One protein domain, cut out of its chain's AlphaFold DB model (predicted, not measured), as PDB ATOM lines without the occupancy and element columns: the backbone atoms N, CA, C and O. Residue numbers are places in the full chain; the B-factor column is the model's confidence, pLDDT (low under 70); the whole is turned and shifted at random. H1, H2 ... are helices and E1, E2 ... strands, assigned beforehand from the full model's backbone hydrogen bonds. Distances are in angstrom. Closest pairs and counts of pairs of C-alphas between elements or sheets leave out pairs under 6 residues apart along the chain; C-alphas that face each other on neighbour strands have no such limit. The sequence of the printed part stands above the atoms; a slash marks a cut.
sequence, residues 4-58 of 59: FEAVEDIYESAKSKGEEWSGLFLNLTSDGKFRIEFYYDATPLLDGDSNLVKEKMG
ATOM      1  N   PHE A   4      73.699 206.197 195.697       85.31
ATOM      2  CA  PHE A   4      73.721 205.289 194.557       85.31
ATOM      3  C   PHE A   4      75.146 205.034 194.044       85.31
ATOM      4  O   PHE A   4      75.535 203.878 193.933       85.31
ATOM      5  N   GLU A   5      75.945 206.087 193.840       93.38
ATOM      6  CA  GLU A   5      77.350 205.970 193.405       93.38
ATOM      7  C   GLU A   5      78.167 205.130 194.400       93.38
ATOM      8  O   GLU A   5      78.925 204.248 194.015       93.38
ATOM      9  N   ALA A   6      77.949 205.342 195.702       90.94
ATOM     10  CA  ALA A   6      78.607 204.565 196.752       90.94
ATOM     11  C   ALA A   6      78.274 203.066 196.681       90.94
ATOM     12  O   ALA A   6      79.130 202.215 196.921       90.94
ATOM     13  N   VAL A   7      77.009 202.746 196.404       90.88
ATOM     14  CA  VAL A   7      76.529 201.365 196.290       90.88
ATOM     15  C   VAL A   7      77.065 200.714 195.015       90.88
ATOM     16  O   VAL A   7      77.453 199.548 195.063       90.88
ATOM     17  N   GLU A   8      77.153 201.461 193.915       93.25
ATOM     18  CA  GLU A   8      77.747 201.009 192.652       93.25
ATOM     19  C   GLU A   8      79.247 200.710 192.802       93.25
ATOM     20  O   GLU A   8      79.699 199.630 192.425       93.25
ATOM     21  N   ASP A   9      80.006 201.579 193.472       95.06
ATOM     22  CA  ASP A   9      81.428 201.337 193.762       95.06
ATOM     23  C   ASP A   9      81.640 200.063 194.604       95.06
ATOM     24  O   ASP A   9      82.573 199.280 194.373       95.06
ATOM     25  N   ILE A  10      80.766 199.826 195.592       93.00
ATOM     26  CA  ILE A  10      80.791 198.599 196.403       93.00
ATOM     27  C   ILE A  10      80.460 197.378 195.538       93.00
ATOM     28  O   ILE A  10      81.101 196.335 195.702       93.00
ATOM     29  N   TYR A  11      79.491 197.499 194.627       93.19
ATOM     30  CA  TYR A  11      79.091 196.425 193.717       93.19
ATOM     31  C   TYR A  11      80.240 196.021 192.803       93.19
ATOM     32  O   TYR A  11      80.642 194.859 192.804       93.19
ATOM     33  N   GLU A  12      80.837 196.978 192.098       95.75
ATOM     34  CA  GLU A  12      81.925 196.706 191.158       95.75
ATOM     35  C   GLU A  12      83.169 196.151 191.873       95.75
ATOM     36  O   GLU A  12      83.825 195.220 191.391       95.75
ATOM     37  N   SER A  13      83.459 196.632 193.088       95.56
ATOM     38  CA  SER A  13      84.524 196.075 193.930       95.56
ATOM     39  C   SER A  13      84.251 194.626 194.350       95.56
ATOM     40  O   SER A  13      85.174 193.805 194.338       95.56
ATOM     41  N   ALA A  14      83.011 194.289 194.717       90.94
ATOM     42  CA  ALA A  14      82.616 192.923 195.071       90.94
ATOM     43  C   ALA A  14      82.659 191.991 193.849       90.94
ATOM     44  O   ALA A  14      83.278 190.925 193.901       90.94
ATOM     45  N   LYS A  15      82.128 192.453 192.716       91.00
ATOM     46  CA  LYS A  15      82.126 191.734 191.440       91.00
ATOM     47  C   LYS A  15      83.533 191.401 190.961       91.00
ATOM     48  O   LYS A  15      83.798 190.271 190.559       91.00
ATOM     49  N   SER A  16      84.480 192.333 191.109       93.50
ATOM     50  CA  SER A  16      85.899 192.087 190.795       93.50
ATOM     51  C   SER A  16      86.535 190.947 191.613       93.50
ATOM     52  O   SER A  16      87.586 190.429 191.236       93.50
ATOM     53  N   LYS A  17      85.899 190.543 192.722       90.38
ATOM     54  CA  LYS A  17      86.321 189.457 193.620       90.38
ATOM     55  C   LYS A  17      85.473 188.189 193.463       90.38
ATOM     56  O   LYS A  17      85.678 187.245 194.219       90.38
ATOM     57  N   GLY A  18      84.561 188.155 192.486       85.25
ATOM     58  CA  GLY A  18      83.678 187.017 192.217       85.25
ATOM     59  C   GLY A  18      82.392 186.991 193.044       85.25
ATOM     60  O   GLY A  18      81.712 185.972 193.050       85.25
ATOM     61  N   GLU A  19      82.054 188.085 193.729       83.75
ATOM     62  CA  GLU A  19      80.827 188.206 194.519       83.75
ATOM     63  C   GLU A  19      79.827 189.108 193.787       83.75
ATOM     64  O   GLU A  19      80.021 190.322 193.702       83.75
ATOM     65  N   GLU A  20      78.747 188.527 193.265       86.56
ATOM     66  CA  GLU A  20      77.655 189.262 192.619       86.56
ATOM     67  C   GLU A  20      76.378 189.161 193.460       86.56
ATOM     68  O   GLU A  20      75.643 188.176 193.402       86.56
ATOM     69  N   TRP A  21      76.110 190.195 194.254       88.81
ATOM     70  CA  TRP A  21      74.863 190.340 195.004       88.81
ATOM     71  C   TRP A  21      73.786 191.028 194.149       88.81
ATOM     72  O   TRP A  21      74.092 191.850 193.288       88.81
ATOM     73  N   SER A  22      72.512 190.705 194.383       87.56
ATOM     74  CA  SER A  22      71.363 191.298 193.674       87.56
ATOM     75  C   SER A  22      70.690 192.424 194.456       87.56
ATOM     76  O   SER A  22      69.906 193.194 193.901       87.56
ATOM     77  N   GLY A  23      71.001 192.552 195.746       85.88
ATOM     78  CA  GLY A  23      70.428 193.592 196.581       85.88
ATOM     79  C   GLY A  23      71.206 193.848 197.859       85.88
ATOM     80  O   GLY A  23      72.034 193.054 198.303       85.88
ATOM     81  N   LEU A  24      70.878 194.977 198.474       88.75
ATOM     82  CA  LEU A  24      71.480 195.487 199.695       88.75
ATOM     83  C   LEU A  24      70.362 195.988 200.609       88.75
ATOM     84  O   LEU A  24      69.511 196.767 200.178       88.75
ATOM     85  N   PHE A  25      70.410 195.614 201.885       87.31
ATOM     86  CA  PHE A  25      69.661 196.289 202.939       87.31
ATOM     87  C   PHE A  25      70.623 196.949 203.920       87.31
ATOM     88  O   PHE A  25      71.533 196.312 204.451       87.31
ATOM     89  N   LEU A  26      70.398 198.237 204.171       90.38
ATOM     90  CA  LEU A  26      71.134 199.030 205.143       90.38
ATOM     91  C   LEU A  26      70.152 199.597 206.167       90.38
ATOM     92  O   LEU A  26      69.230 200.332 205.815       90.38
ATOM     93  N   ASN A  27      70.387 199.294 207.438       93.19
ATOM     94  CA  ASN A  27      69.687 199.915 208.555       93.19
ATOM     95  C   ASN A  27      70.695 200.678 209.418       93.19
ATOM     96  O   ASN A  27      71.657 200.078 209.894       93.19
ATOM     97  N   LEU A  28      70.463 201.975 209.620       94.56
ATOM     98  CA  LEU A  28      71.240 202.847 210.497       94.56
ATOM     99  C   LEU A  28      70.360 203.251 211.683       94.56
ATOM    100  O   LEU A  28      69.324 203.893 211.510       94.56
ATOM    101  N   THR A  29      70.771 202.887 212.892       95.50
ATOM    102  CA  THR A  29      70.065 203.242 214.123       95.50
ATOM    103  C   THR A  29      70.477 204.633 214.606       95.50
ATOM    104  O   THR A  29      71.546 205.148 214.278       95.50
ATOM    105  N   SER A  30      69.630 205.267 215.421       96.00
ATOM    106  CA  SER A  30      69.862 206.632 215.921       96.00
ATOM    107  C   SER A  30      71.079 206.769 216.842       96.00
ATOM    108  O   SER A  30      71.559 207.877 217.053       96.00
ATOM    109  N   ASP A  31      71.577 205.662 217.401       96.94
ATOM    110  CA  ASP A  31      72.830 205.604 218.164       96.94
ATOM    111  C   ASP A  31      74.072 205.436 217.265       96.94
ATOM    112  O   ASP A  31      75.174 205.220 217.766       96.94
ATOM    113  N   GLY A  32      73.907 205.538 215.941       95.19
ATOM    114  CA  GLY A  32      74.990 205.501 214.957       95.19
ATOM    115  C   GLY A  32      75.485 204.099 214.603       95.19
ATOM    116  O   GLY A  32      76.435 203.971 213.831       95.19
ATOM    117  N   LYS A  33      74.870 203.038 215.138       96.50
ATOM    118  CA  LYS A  33      75.174 201.666 214.714       96.50
ATOM    119  C   LYS A  33      74.479 201.364 213.397       96.50
ATOM    120  O   LYS A  33      73.418 201.902 213.099       96.50
ATOM    121  N   PHE A  34      75.055 200.462 212.617       93.94
ATOM    122  CA  PHE A  34      74.440 200.020 211.376       93.94
ATOM    123  C   PHE A  34      74.475 198.503 211.241       93.94
ATOM    124  O   PHE A  34      75.332 197.821 211.806       93.94
ATOM    125  N   ARG A  35      73.526 197.990 210.463       93.56
ATOM    126  CA  ARG A  35      73.475 196.610 209.992       93.56
ATOM    127  C   ARG A  35      73.365 196.636 208.478       93.56
ATOM    128  O   ARG A  35      72.517 197.344 207.939       93.56
ATOM    129  N   ILE A  36      74.222 195.860 207.830       90.69
ATOM    130  CA  ILE A  36      74.243 195.685 206.384       90.69
ATOM    131  C   ILE A  36      73.976 194.219 206.056       90.69
ATOM    132  O   ILE A  36      74.541 193.327 206.691       90.69
ATOM    133  N   GLU A  37      73.093 193.980 205.098       88.44
ATOM    134  CA  GLU A  37      72.787 192.655 204.568       88.44
ATOM    135  C   GLU A  37      72.887 192.688 203.050       88.44
ATOM    136  O   GLU A  37      72.402 193.623 202.414       88.44
ATOM    137  N   PHE A  38      73.504 191.656 202.486       86.81
ATOM    138  CA  PHE A  38      73.588 191.456 201.046       86.81
ATOM    139  C   PHE A  38      72.646 190.322 200.672       86.81
ATOM    140  O   PHE A  38      72.679 189.252 201.286       86.81
ATOM    141  N   TYR A  39      71.802 190.569 199.680       83.50
ATOM    142  CA  TYR A  39      70.942 189.557 199.091       83.50
ATOM    143  C   TYR A  39      71.561 189.080 197.795       83.50
ATOM    144  O   TYR A  39      72.119 189.859 197.026       83.50
ATOM    145  N   TYR A  40      71.422 187.791 197.558       82.50
ATOM    146  CA  TYR A  40      71.803 187.146 196.321       82.50
ATOM    147  C   TYR A  40      70.518 186.575 195.744       82.50
ATOM    148  O   TYR A  40      69.748 185.941 196.475       82.50
ATOM    149  N   ASP A  41      70.268 186.802 194.457       74.12
ATOM    150  CA  ASP A  41      69.202 186.085 193.772       74.12
ATOM    151  C   ASP A  41      69.525 184.607 193.904       74.12
ATOM    152  O   ASP A  41      70.678 184.206 193.746       74.12
ATOM    153  N   ALA A  42      68.524 183.814 194.285       60.19
ATOM    154  CA  ALA A  42      68.685 182.399 194.559       60.19
ATOM    155  C   ALA A  42      69.146 181.653 193.301       60.19
ATOM    156  O   ALA A  42      68.368 181.008 192.609       60.19
ATOM    157  N   THR A  43      70.447 181.676 193.063       53.16
ATOM    158  CA  THR A  43      71.164 180.591 192.426       53.16
ATOM    159  C   THR A  43      72.259 180.194 193.408       53.16
ATOM    160  O   THR A  43      73.416 180.576 193.236       53.16
ATOM    161  N   PRO A  44      71.928 179.451 194.487       49.78
ATOM    162  CA  PRO A  44      72.961 178.649 195.108       49.78
ATOM    163  C   PRO A  44      73.541 177.791 193.986       49.78
ATOM    164  O   PRO A  44      72.803 177.087 193.299       49.78
ATOM    165  N   LEU A  45      74.841 177.948 193.772       49.16
ATOM    166  CA  LEU A  45      75.682 177.277 192.791       49.16
ATOM    167  C   LEU A  45      75.455 175.756 192.807       49.16
ATOM    168  O   LEU A  45      76.184 175.006 193.448       49.16
ATOM    169  N   LEU A  46      74.429 175.292 192.107       49.84
ATOM    170  CA  LEU A  46      74.291 173.906 191.679       49.84
ATOM    171  C   LEU A  46      74.598 173.855 190.186       49.84
ATOM    172  O   LEU A  46      73.790 173.346 189.432       49.84
ATOM    173  N   ASP A  47      75.692 174.485 189.741       55.84
ATOM    174  CA  ASP A  47      76.167 174.461 188.346       55.84
ATOM    175  C   ASP A  47      75.085 174.711 187.265       55.84
ATOM    176  O   ASP A  47      75.167 174.205 186.148       55.84
ATOM    177  N   GLY A  48      74.042 175.491 187.578       54.44
ATOM    178  CA  GLY A  48      72.919 175.735 186.662       54.44
ATOM    179  C   GLY A  48      71.905 174.586 186.534       54.44
ATOM    180  O   GLY A  48      71.024 174.643 185.675       54.44
ATOM    181  N   ASP A  49      71.967 173.558 187.384       62.06
ATOM    182  CA  ASP A  49      71.002 172.459 187.414       62.06
ATOM    183  C   ASP A  49      69.710 172.858 188.143       62.06
ATOM    184  O   ASP A  49      69.516 172.688 189.350       62.06
ATOM    185  N   SER A  50      68.780 173.377 187.347       62.75
ATOM    186  CA  SER A  50      67.432 173.749 187.783       62.75
ATOM    187  C   SER A  50      66.598 172.596 188.370       62.75
ATOM    188  O   SER A  50      65.627 172.871 189.078       62.75
ATOM    189  N   ASN A  51      66.935 171.325 188.115       67.81
ATOM    190  CA  ASN A  51      66.211 170.183 188.688       67.81
ATOM    191  C   ASN A  51      66.666 169.904 190.121       67.81
ATOM    192  O   ASN A  51      65.840 169.658 190.996       67.81
ATOM    193  N   LEU A  52      67.967 170.029 190.371       60.47
ATOM    194  CA  LEU A  52      68.575 169.827 191.687       60.47
ATOM    195  C   LEU A  52      68.156 170.929 192.681       60.47
ATOM    196  O   LEU A  52      67.998 170.676 193.877       60.47
ATOM    197  N   VAL A  53      67.886 172.138 192.169       57.56
ATOM    198  CA  VAL A  53      67.240 173.227 192.925       57.56
ATOM    199  C   VAL A  53      65.815 172.846 193.345       57.56
ATOM    200  O   VAL A  53      65.462 173.028 194.508       57.56
ATOM    201  N   LYS A  54      64.998 172.298 192.436       63.12
ATOM    202  CA  LYS A  54      63.601 171.918 192.729       63.12
ATOM    203  C   LYS A  54      63.518 170.782 193.746       63.12
ATOM    204  O   LYS A  54      62.786 170.896 194.724       63.12
ATOM    205  N   GLU A  55      64.350 169.755 193.576       66.31
ATOM    206  CA  GLU A  55      64.423 168.608 194.485       66.31
ATOM    207  C   GLU A  55      64.773 169.030 195.921       66.31
ATOM    208  O   GLU A  55      64.086 168.647 196.868       66.31
ATOM    209  N   LYS A  56      65.803 169.871 196.103       58.47
ATOM    210  CA  LYS A  56      66.217 170.333 197.440       58.47
ATOM    211  C   LYS A  56      65.239 171.310 198.087       58.47
ATOM    212  O   LYS A  56      65.200 171.389 199.313       58.47
ATOM    213  N   MET A  57      64.476 172.047 197.285       56.88
ATOM    214  CA  MET A  57      63.457 172.983 197.770       56.88
ATOM    215  C   MET A  57      62.085 172.324 197.976       56.88
ATOM    216  O   MET A  57      61.181 172.976 198.495       56.88
ATOM    217  N   GLY A  58      61.920 171.047 197.608       51.75
ATOM    218  CA  GLY A  58      60.647 170.331 197.723       51.75
ATOM    219  C   GLY A  58      59.548 170.884 196.808       51.75
ATOM    220  O   GLY A  58      58.380 170.865 197.199       51.75
TER     221      GLY A  58
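What this domain is: This is residues 4 to 58 of the 59 residues of an uncharacterized protein of Pseudomonas sabulinigri (UniProt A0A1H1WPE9). An open, elongated model: a ribbon-like hairpin of two strands, E1 and E2, has one helix, H1, set off to its side, while a second helix, H2, lies far out beyond the end opposite the hairpin's turn. The hairpin and the stretch from E2 to H2 make the longest axis, and the parts do not gather round a shared core. The printed part has 55 residues, with two named helices and two named strands in the order H1, E1, E2, H2; the sheet, E1 - E2, is antiparallel and the class is mixed, helices and strands. It is only just extended, close to loose, with a radius of gyration of the C-alphas of 15.4 A and spans of 45 by 26 by 15 A.

How they stand to each other: H1, residues 4 to 15, is joined by a short link of 7 residues to E1, residues 23 to 28. A tight link of 5 residues joins E1 to E2, residues 34 to 39, and the two form a hairpin. They are antiparallel, with 169 degrees between their directions; C-alphas 28 and 34 face each other at 4.4 A. N 25 and O 37 are within hydrogen-bond range at 2.9 A, as are N 23 and O 39 at 3.2 A. H1 and E2 are apart. H2, residues 50 to 57, is apart from H1 and from E1. In H1 and H2 every O i to N i+4 pair is within hydrogen-bond range.

Where its parts are: H1 begins at C-alpha 4, (73.721, 205.289, 194.557), and is 16.3 A long. E1 measures 16.7 A and E2 16.5 A; C-alpha 34 is at (74.440, 200.020, 211.376). H2, 10.8 A long, ends at C-alpha 57, (63.457, 172.983, 197.770).

The domain as a whole: The two C-alphas farthest apart, those of Asp 31 and Asn 51, are 46.6 A apart. Residues 13 to 18, of which 13 to 15 belong to H1, stand free, and so do residues 46 to 52, of which 50 to 52 belong to H2. The printed part has no cut and no long link. Mean pLDDT of the printed part is 80.3, with residues 42 to 58 under 70.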